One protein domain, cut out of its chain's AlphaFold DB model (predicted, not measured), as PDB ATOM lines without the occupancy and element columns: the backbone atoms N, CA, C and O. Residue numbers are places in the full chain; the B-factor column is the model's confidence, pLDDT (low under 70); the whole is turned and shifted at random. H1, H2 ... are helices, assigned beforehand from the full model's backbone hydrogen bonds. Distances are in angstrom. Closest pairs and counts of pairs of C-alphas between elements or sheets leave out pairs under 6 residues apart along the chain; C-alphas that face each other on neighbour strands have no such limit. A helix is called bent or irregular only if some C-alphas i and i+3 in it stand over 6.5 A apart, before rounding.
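What this domain is: This is residues 223 to 292 of the 706 residues of the protein "Exocyst complex component 8" of Aphanomyces invadans (UniProt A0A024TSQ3). A long helix, H3, bent towards its far end, makes the long axis of a rod, and two short helices, H1 and H2, sit loosely beside the earlier part of its long arm H3a. H2 and H3a form a narrow V that narrows towards their tight link, H1 crosses H3a at nearly a right angle, and residues 270 to 292 of H3 stick out free of this small body. The printed part has 70 residues with three named helices, in the order H1, H2, H3, and no named strand; the class is all helix. The whole is extended, with a radius of gyration of the C-alphas of 17.8 A and spans of 56 by 23 by 20 A.

Where its parts are: H1 holds residues 223 to 232 and begins at C-alpha 223, (50.952, -48.382, 39.026). H2 holds residues 239 to 249 and is 15.3 A from first to last C-alpha. H3, residues 252 to 292, was assigned as one helix by its hydrogen bonds but is bent: C-alphas 279 and 282 are 6.9 A apart. Its arm H3a, residues 252 to 279, begins at C-alpha 252, (43.159, -41.255, 17.739), and is 40.5 A long. Its arm H3b, residues 282 to 292, is 15.2 A long and ends at C-alpha 292, (48.598, -8.835, 61.768). Residues 280 and 281 belong to neither arm.

How they stand to each other: H1 and H3a are close but not clearly touching and about perpendicular, at 81 degrees; their closest C-alphas, those of Arg 225 and Gln 265, are 7.5 A apart. H1 and H2 are close but not clearly touching, with the C-alphas of Met 232 and Ala 239 closest at 7.9 A. They run opposite ways at a steep tilt of 53 degrees. H2 and H3a are close but not clearly touching; their closest C-alphas, those of Leu 247 and Ile 255, are 6.8 A apart. They run opposite ways at a shallow tilt of 28 degrees. H3a and H3b stand at a steep tilt of 55 degrees. H3b is apart from H1 and from H2. In H2, H3a and H3b every O i to N i+4 pair is within hydrogen-bond range; in H1, 4 of 6 are.

The domain as a whole: The C-alphas of Pro 251 and Arg 292, the two farthest apart, are 57.0 A from each other. Residues 233 to 241, of which 239 to 241 belong to H2, and residues 270 to 292 of H3 stand free; the body without them has 38 residues and spans 26 by 17 by 16 A. The link from H1 to H2 is short, that from H2 to H3 is tight, and the printed part has no cut. The mean pLDDT of the printed part is 75.4, with residues 223 to 227, 270 to 271, 274 to 280, 282 and 285 under 70.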
ATOM      1  N   PRO A 223      49.530 -48.491  39.395       56.88
ATOM      2  CA  PRO A 223      50.952 -48.382  39.026       56.88
ATOM      3  C   PRO A 223      51.221 -47.796  37.629       56.88
ATOM      4  O   PRO A 223      52.375 -47.534  37.290       56.88
ATOM      5  N   GLU A 224      50.200 -47.613  36.789       57.06
ATOM      6  CA  GLU A 224      50.336 -46.923  35.499       57.06
ATOM      7  C   GLU A 224      50.164 -45.406  35.675       57.06
ATOM      8  O   GLU A 224      50.831 -44.626  34.997       57.06
ATOM      9  N   ARG A 225      49.349 -44.987  36.655       59.59
ATOM     10  CA  ARG A 225      49.168 -43.577  37.035       59.59
ATOM     11  C   ARG A 225      50.401 -42.993  37.726       59.59
ATOM     12  O   ARG A 225      50.752 -41.852  37.442       59.59
ATOM     13  N   SER A 226      51.078 -43.750  38.598       63.59
ATOM     14  CA  SER A 226      52.274 -43.244  39.294       63.59
ATOM     15  C   SER A 226      53.400 -42.912  38.311       63.59
ATOM     16  O   SER A 226      53.880 -41.787  38.297       63.59
ATOM     17  N   LYS A 227      53.712 -43.826  37.380       69.38
ATOM     18  CA  LYS A 227      54.778 -43.651  36.373       69.38
ATOM     19  C   LYS A 227      54.617 -42.400  35.508       69.38
ATOM     20  O   LYS A 227      55.610 -41.809  35.097       69.38
ATOM     21  N   LEU A 228      53.377 -42.025  35.192       70.19
ATOM     22  CA  LEU A 228      53.092 -40.828  34.401       70.19
ATOM     23  C   LEU A 228      53.238 -39.552  35.247       70.19
ATOM     24  O   LEU A 228      53.770 -38.562  34.757       70.19
ATOM     25  N   SER A 229      52.853 -39.605  36.528       72.19
ATOM     26  CA  SER A 229      53.103 -38.526  37.493       72.19
ATOM     27  C   SER A 229      54.602 -38.299  37.721       72.19
ATOM     28  O   SER A 229      55.054 -37.156  37.699       72.19
ATOM     29  N   ASP A 230      55.378 -39.376  37.875       77.38
ATOM     30  CA  ASP A 230      56.837 -39.332  38.055       77.38
ATOM     31  C   ASP A 230      57.537 -38.713  36.829       77.38
ATOM     32  O   ASP A 230      58.451 -37.904  36.973       77.38
ATOM     33  N   LEU A 231      57.073 -39.043  35.616       79.06
ATOM     34  CA  LEU A 231      57.590 -38.478  34.365       79.06
ATOM     35  C   LEU A 231      57.308 -36.971  34.243       79.06
ATOM     36  O   LEU A 231      58.196 -36.217  33.852       79.06
ATOM     37  N   MET A 232      56.086 -36.538  34.572       75.38
ATOM     38  CA  MET A 232      55.659 -35.136  34.456       75.38
ATOM     39  C   MET A 232      56.149 -34.238  35.598       75.38
ATOM     40  O   MET A 232      56.177 -33.022  35.440       75.38
ATOM     41  N   SER A 233      56.553 -34.820  36.730       76.25
ATOM     42  CA  SER A 233      57.134 -34.087  37.869       76.25
ATOM     43  C   SER A 233      58.651 -33.885  37.747       76.25
ATOM     44  O   SER A 233      59.271 -33.311  38.643       76.25
ATOM     45  N   SER A 234      59.266 -34.360  36.658       82.88
ATOM     46  CA  SER A 234      60.680 -34.126  36.358       82.88
ATOM     47  C   SER A 234      60.929 -32.653  35.992       82.88
ATOM     48  O   SER A 234      60.182 -32.108  35.177       82.88
ATOM     49  N   PRO A 235      61.985 -31.999  36.519       77.06
ATOM     50  CA  PRO A 235      62.278 -30.594  36.219       77.06
ATOM     51  C   PRO A 235      62.627 -30.340  34.741       77.06
ATOM     52  O   PRO A 235      62.432 -29.228  34.261       77.06
ATOM     53  N   ASP A 236      63.086 -31.366  34.018       81.25
ATOM     54  CA  ASP A 236      63.470 -31.291  32.600       81.25
ATOM     55  C   ASP A 236      62.333 -31.722  31.639       81.25
ATOM     56  O   ASP A 236      62.574 -32.033  30.470       81.25
ATOM     57  N   PHE A 237      61.084 -31.810  32.116       86.88
ATOM     58  CA  PHE A 237      59.950 -32.288  31.314       86.88
ATOM     59  C   PHE A 237      59.399 -31.220  30.346       86.88
ATOM     60  O   PHE A 237      58.674 -30.306  30.740       86.88
ATOM     61  N   ASP A 238      59.664 -31.377  29.043       82.81
ATOM     62  CA  ASP A 238      59.023 -30.583  27.985       82.81
ATOM     63  C   ASP A 238      57.664 -31.186  27.577       82.81
ATOM     64  O   ASP A 238      57.571 -32.128  26.781       82.81
ATOM     65  N   ALA A 239      56.589 -30.584  28.091       82.69
ATOM     66  CA  ALA A 239      55.212 -30.961  27.785       82.69
ATOM     67  C   ALA A 239      54.844 -30.828  26.292       82.69
ATOM     68  O   ALA A 239      54.009 -31.592  25.799       82.69
ATOM     69  N   LYS A 240      55.453 -29.889  25.554       83.00
ATOM     70  CA  LYS A 240      55.163 -29.669  24.132       83.00
ATOM     71  C   LYS A 240      55.842 -30.733  23.275       83.00
ATOM     72  O   LYS A 240      55.174 -31.351  22.444       83.00
ATOM     73  N   ALA A 241      57.126 -31.005  23.513       85.69
ATOM     74  CA  ALA A 241      57.828 -32.102  22.844       85.69
ATOM     75  C   ALA A 241      57.186 -33.463  23.163       85.69
ATOM     76  O   ALA A 241      57.008 -34.289  22.261       85.69
ATOM     77  N   TYR A 242      56.759 -33.675  24.415       85.62
ATOM     78  CA  TYR A 242      56.002 -34.860  24.815       85.62
ATOM     79  C   TYR A 242      54.713 -35.004  23.997       85.62
ATOM     80  O   TYR A 242      54.547 -36.017  23.312       85.62
ATOM     81  N   ALA A 243      53.848 -33.982  23.983       83.94
ATOM     82  CA  ALA A 243      52.585 -34.005  23.245       83.94
ATOM     83  C   ALA A 243      52.791 -34.229  21.737       83.94
ATOM     84  O   ALA A 243      52.157 -35.109  21.154       83.94
ATOM     85  N   GLU A 244      53.722 -33.511  21.101       86.38
ATOM     86  CA  GLU A 244      54.028 -33.703  19.679       86.38
ATOM     87  C   GLU A 244      54.526 -35.123  19.370       86.38
ATOM     88  O   GLU A 244      54.143 -35.703  18.351       86.38
ATOM     89  N   SER A 245      55.359 -35.705  20.240       85.38
ATOM     90  CA  SER A 245      55.844 -37.080  20.077       85.38
ATOM     91  C   SER A 245      54.736 -38.121  20.282       85.38
ATOM     92  O   SER A 245      54.696 -39.126  19.568       85.38
ATOM     93  N   PHE A 246      53.809 -37.866  21.211       85.12
ATOM     94  CA  PHE A 246      52.708 -38.765  21.536       85.12
ATOM     95  C   PHE A 246      51.653 -38.787  20.424       85.12
ATOM     96  O   PHE A 246      51.246 -39.869  19.995       85.12
ATOM     97  N   LEU A 247      51.282 -37.610  19.905       84.75
ATOM     98  CA  LEU A 247      50.344 -37.445  18.788       84.75
ATOM     99  C   LEU A 247      50.880 -38.063  17.487       84.75
ATOM    100  O   LEU A 247      50.133 -38.710  16.762       84.75
ATOM    101  N   LYS A 248      52.184 -37.931  17.202       87.06
ATOM    102  CA  LYS A 248      52.815 -38.534  16.008       87.06
ATOM    103  C   LYS A 248      52.912 -40.066  16.067       87.06
ATOM    104  O   LYS A 248      53.125 -40.692  15.031       87.06
ATOM    105  N   ARG A 249      52.815 -40.676  17.256       86.56
ATOM    106  CA  ARG A 249      53.122 -42.103  17.485       86.56
ATOM    107  C   ARG A 249      51.903 -42.972  17.809       86.56
ATOM    108  O   ARG A 249      52.041 -44.195  17.845       86.56
ATOM    109  N   ASN A 250      50.729 -42.381  18.037       87.31
ATOM    110  CA  ASN A 250      49.525 -43.095  18.468       87.31
ATOM    111  C   ASN A 250      48.306 -42.803  17.567       87.31
ATOM    112  O   ASN A 250      48.168 -41.683  17.085       87.31
ATOM    113  N   PRO A 251      47.406 -43.784  17.351       85.12
ATOM    114  CA  PRO A 251      46.113 -43.565  16.698       85.12
ATOM    115  C   PRO A 251      45.153 -42.746  17.590       85.12
ATOM    116  O   PRO A 251      45.344 -42.739  18.810       85.12
ATOM    117  N   PRO A 252      44.102 -42.119  17.015       76.69
ATOM    118  CA  PRO A 252      43.159 -41.255  17.739       76.69
ATOM    119  C   PRO A 252      42.579 -41.900  19.004       76.69
ATOM    120  O   PRO A 252      42.709 -41.321  20.074       76.69
ATOM    121  N   ASP A 253      42.107 -43.149  18.939       73.50
ATOM    122  CA  ASP A 253      41.529 -43.852  20.100       73.50
ATOM    123  C   ASP A 253      42.487 -43.940  21.311       73.50
ATOM    124  O   ASP A 253      42.063 -43.962  22.467       73.50
ATOM    125  N   LYS A 254      43.805 -43.997  21.063       78.69
ATOM    126  CA  LYS A 254      44.830 -43.982  22.123       78.69
ATOM    127  C   LYS A 254      45.183 -42.574  22.594       78.69
ATOM    128  O   LYS A 254      45.684 -42.439  23.706       78.69
ATOM    129  N   ILE A 255      44.971 -41.561  21.759       80.81
ATOM    130  CA  ILE A 255      45.122 -40.152  22.127       80.81
ATOM    131  C   ILE A 255      43.970 -39.763  23.055       80.81
ATOM    132  O   ILE A 255      44.238 -39.286  24.152       80.81
ATOM    133  N   ASP A 256      42.728 -40.082  22.693       72.00
ATOM    134  CA  ASP A 256      41.544 -39.805  23.515       72.00
ATOM    135  C   ASP A 256      41.633 -40.513  24.876       72.00
ATOM    136  O   ASP A 256      41.536 -39.873  25.924       72.00
ATOM    137  N   MET A 257      41.978 -41.807  24.882       76.19
ATOM    138  CA  MET A 257      42.212 -42.560  26.121       76.19
ATOM    139  C   MET A 257      43.371 -41.991  26.966       76.19
ATOM    140  O   MET A 257      43.377 -42.158  28.184       76.19
ATOM    141  N   HIS A 258      44.359 -41.322  26.363       79.50
ATOM    142  CA  HIS A 258      45.424 -40.650  27.113       79.50
ATOM    143  C   HIS A 258      44.968 -39.294  27.669       79.50
ATOM    144  O   HIS A 258      45.266 -38.987  28.822       79.50
ATOM    145  N   CYS A 259      44.187 -38.524  26.910       77.56
ATOM    146  CA  CYS A 259      43.548 -37.292  27.377       77.56
ATOM    147  C   CYS A 259      42.653 -37.550  28.600       77.56
ATOM    148  O   CYS A 259      42.765 -36.829  29.592       77.56
ATOM    149  N   ASP A 260      41.847 -38.615  28.583       73.38
ATOM    150  CA  ASP A 260      41.022 -39.028  29.728       73.38
ATOM    151  C   ASP A 260      41.865 -39.343  30.977       73.38
ATOM    152  O   ASP A 260      41.512 -38.954  32.092       73.38
ATOM    153  N   VAL A 261      43.018 -40.003  30.805       77.12
ATOM    154  CA  VAL A 261      43.955 -40.303  31.905       77.12
ATOM    155  C   VAL A 261      44.563 -39.030  32.489       77.12
ATOM    156  O   VAL A 261      44.664 -38.914  33.711       77.12
ATOM    157  N   LEU A 262      44.940 -38.069  31.643       79.56
ATOM    158  CA  LEU A 262      45.487 -36.785  32.083       79.56
ATOM    159  C   LEU A 262      44.434 -35.935  32.806       79.56
ATOM    160  O   LEU A 262      44.752 -35.276  33.796       79.56
ATOM    161  N   LEU A 263      43.172 -35.977  32.364       75.06
ATOM    162  CA  LEU A 263      42.060 -35.308  33.041       75.06
ATOM    163  C   LEU A 263      41.782 -35.919  34.423       75.06
ATOM    164  O   LEU A 263      41.685 -35.169  35.396       75.06
ATOM    165  N   ASP A 264      41.738 -37.251  34.528       73.19
ATOM    166  CA  ASP A 264      41.553 -37.978  35.794       73.19
ATOM    167  C   ASP A 264      42.713 -37.708  36.775       73.19
ATOM    168  O   ASP A 264      42.485 -37.419  37.949       73.19
ATOM    169  N   GLN A 265      43.966 -37.693  36.299       75.38
ATOM    170  CA  GLN A 265      45.125 -37.310  37.119       75.38
ATOM    171  C   GLN A 265      45.066 -35.855  37.591       75.38
ATOM    172  O   GLN A 265      45.293 -35.584  38.770       75.38
ATOM    173  N   LYS A 266      44.732 -34.916  36.699       78.06
ATOM    174  CA  LYS A 266      44.592 -33.491  37.030       78.06
ATOM    175  C   LYS A 266      43.527 -33.280  38.112       78.06
ATOM    176  O   LYS A 266      43.758 -32.519  39.048       78.06
ATOM    177  N   ASP A 267      42.389 -33.970  38.032       71.19
ATOM    178  CA  ASP A 267      41.322 -33.857  39.033       71.19
ATOM    179  C   ASP A 267      41.700 -34.505  40.385       71.19
ATOM    180  O   ASP A 267      41.355 -33.952  41.435       71.19
ATOM    181  N   VAL A 268      42.476 -35.600  40.387       71.06
ATOM    182  CA  VAL A 268      43.068 -36.187  41.609       71.06
ATOM    183  C   VAL A 268      44.052 -35.218  42.272       71.06
ATOM    184  O   VAL A 268      43.881 -34.905  43.449       71.06
ATOM    185  N   ILE A 269      45.014 -34.670  41.521       70.69
ATOM    186  CA  ILE A 269      46.011 -33.715  42.039       70.69
ATOM    187  C   ILE A 269      45.323 -32.457  42.591       70.69
ATOM    188  O   ILE A 269      45.669 -31.977  43.668       70.69
ATOM    189  N   ILE A 270      44.289 -31.943  41.911       68.31
ATOM    190  CA  ILE A 270      43.481 -30.819  42.411       68.31
ATOM    191  C   ILE A 270      42.778 -31.173  43.731       68.31
ATOM    192  O   ILE A 270      42.627 -30.301  44.589       68.31
ATOM    193  N   HIS A 271      42.320 -32.415  43.915       66.44
ATOM    194  CA  HIS A 271      41.683 -32.845  45.160       66.44
ATOM    195  C   HIS A 271      42.693 -32.995  46.308       66.44
ATOM    196  O   HIS A 271      42.403 -32.565  47.427       66.44
ATOM    197  N   GLU A 272      43.868 -33.566  46.048       71.19
ATOM    198  CA  GLU A 272      44.963 -33.666  47.022       71.19
ATOM    199  C   GLU A 272      45.432 -32.267  47.443       71.19
ATOM    200  O   GLU A 272      45.355 -31.933  48.625       71.19
ATOM    201  N   LEU A 273      45.725 -31.383  46.482       70.19
ATOM    202  CA  LEU A 273      46.099 -29.990  46.742       70.19
ATOM    203  C   LEU A 273      45.025 -29.237  47.549       70.19
ATOM    204  O   LEU A 273      45.346 -28.520  48.492       70.19
ATOM    205  N   LYS A 274      43.735 -29.407  47.224       65.25
ATOM    206  CA  LYS A 274      42.634 -28.826  48.016       65.25
ATOM    207  C   LYS A 274      42.596 -29.377  49.438       65.25
ATOM    208  O   LYS A 274      42.304 -28.622  50.359       65.25
ATOM    209  N   THR A 275      42.872 -30.666  49.619       68.69
ATOM    210  CA  THR A 275      42.875 -31.309  50.939       68.69
ATOM    211  C   THR A 275      44.023 -30.771  51.790       68.69
ATOM    212  O   THR A 275      43.778 -30.350  52.918       68.69
ATOM    213  N   ASP A 276      45.228 -30.673  51.228       67.56
ATOM    214  CA  ASP A 276      46.409 -30.129  51.906       67.56
ATOM    215  C   ASP A 276      46.273 -28.632  52.199       67.56
ATOM    216  O   ASP A 276      46.595 -28.185  53.303       67.56
ATOM    217  N   ILE A 277      45.734 -27.846  51.260       65.88
ATOM    218  CA  ILE A 277      45.420 -26.432  51.496       65.88
ATOM    219  C   ILE A 277      44.393 -26.312  52.623       65.88
ATOM    220  O   ILE A 277      44.629 -25.554  53.555       65.88
ATOM    221  N   CYS A 278      43.287 -27.064  52.597       60.25
ATOM    222  CA  CYS A 278      42.266 -27.007  53.647       60.25
ATOM    223  C   CYS A 278      42.779 -27.480  55.017       60.25
ATOM    224  O   CYS A 278      42.409 -26.883  56.028       60.25
ATOM    225  N   ALA A 279      43.635 -28.505  55.066       66.81
ATOM    226  CA  ALA A 279      44.250 -28.993  56.300       66.81
ATOM    227  C   ALA A 279      45.202 -27.955  56.915       66.81
ATOM    228  O   ALA A 279      45.196 -27.757  58.128       66.81
ATOM    229  N   ASN A 280      45.966 -27.247  56.079       66.62
ATOM    230  CA  ASN A 280      46.891 -26.198  56.510       66.62
ATOM    231  C   ASN A 280      46.240 -24.804  56.620       66.62
ATOM    232  O   ASN A 280      46.865 -23.877  57.135       66.62
ATOM    233  N   TYR A 281      44.987 -24.631  56.182       70.19
ATOM    234  CA  TYR A 281      44.301 -23.333  56.162       70.19
ATOM    235  C   TYR A 281      44.087 -22.759  57.567       70.19
ATOM    236  O   TYR A 281      44.182 -21.551  57.758       70.19
ATOM    237  N   SER A 282      43.847 -23.609  58.569       66.31
ATOM    238  CA  SER A 282      43.780 -23.191  59.974       66.31
ATOM    239  C   SER A 282      45.124 -22.643  60.463       66.31
ATOM    240  O   SER A 282      45.158 -21.573  61.064       66.31
ATOM    241  N   THR A 283      46.228 -23.319  60.143       71.94
ATOM    242  CA  THR A 283      47.597 -22.883  60.459       71.94
ATOM    243  C   THR A 283      47.941 -21.570  59.753       71.94
ATOM    244  O   THR A 283      48.483 -20.660  60.378       71.94
ATOM    245  N   PHE A 284      47.559 -21.427  58.479       70.50
ATOM    246  CA  PHE A 284      47.709 -20.183  57.719       70.50
ATOM    247  C   PHE A 284      46.895 -19.030  58.324       70.50
ATOM    248  O   PHE A 284      47.420 -17.929  58.471       70.50
ATOM    249  N   LEU A 285      45.639 -19.270  58.717       67.50
ATOM    250  CA  LEU A 285      44.809 -18.262  59.381       67.50
ATOM    251  C   LEU A 285      45.411 -17.829  60.721       67.50
ATOM    252  O   LEU A 285      45.485 -16.630  60.974       67.50
ATOM    253  N   VAL A 286      45.886 -18.771  61.546       75.81
ATOM    254  CA  VAL A 286      46.554 -18.463  62.822       75.81
ATOM    255  C   VAL A 286      47.804 -17.612  62.581       75.81
ATOM    256  O   VAL A 286      47.884 -16.506  63.116       75.81
ATOM    257  N   ALA A 287      48.709 -18.047  61.699       73.38
ATOM    258  CA  ALA A 287      49.919 -17.297  61.357       73.38
ATOM    259  C   ALA A 287      49.605 -15.907  60.768       73.38
ATOM    260  O   ALA A 287      50.242 -14.920  61.125       73.38
ATOM    261  N   SER A 288      48.581 -15.793  59.917       74.81
ATOM    262  CA  SER A 288      48.129 -14.511  59.361       74.81
ATOM    263  C   SER A 288      47.570 -13.577  60.442       74.81
ATOM    264  O   SER A 288      47.882 -12.384  60.442       74.81
ATOM    265  N   THR A 289      46.796 -14.097  61.404       79.94
ATOM    266  CA  THR A 289      46.320 -13.295  62.544       79.94
ATOM    267  C   THR A 289      47.451 -12.864  63.476       79.94
ATOM    268  O   THR A 289      47.436 -11.728  63.945       79.94
ATOM    269  N   GLU A 290      48.455 -13.718  63.687       86.12
ATOM    270  CA  GLU A 290      49.634 -13.417  64.499       86.12
ATOM    271  C   GLU A 290      50.510 -12.339  63.843       86.12
ATOM    272  O   GLU A 290      50.849 -11.351  64.493       86.12
ATOM    273  N   ILE A 291      50.783 -12.446  62.535       83.00
ATOM    274  CA  ILE A 291      51.473 -11.405  61.754       83.00
ATOM    275  C   ILE A 291      50.734 -10.069  61.877       83.00
ATOM    276  O   ILE A 291      51.341  -9.064  62.243       83.00
ATOM    277  N   ARG A 292      49.412 -10.056  61.672       83.94
ATOM    278  CA  ARG A 292      48.598  -8.835  61.768       83.94
ATOM    279  C   ARG A 292      48.599  -8.227  63.177       83.94
ATOM    280  O   ARG A 292      48.547  -7.006  63.334       83.94
TER     281      ARG A 292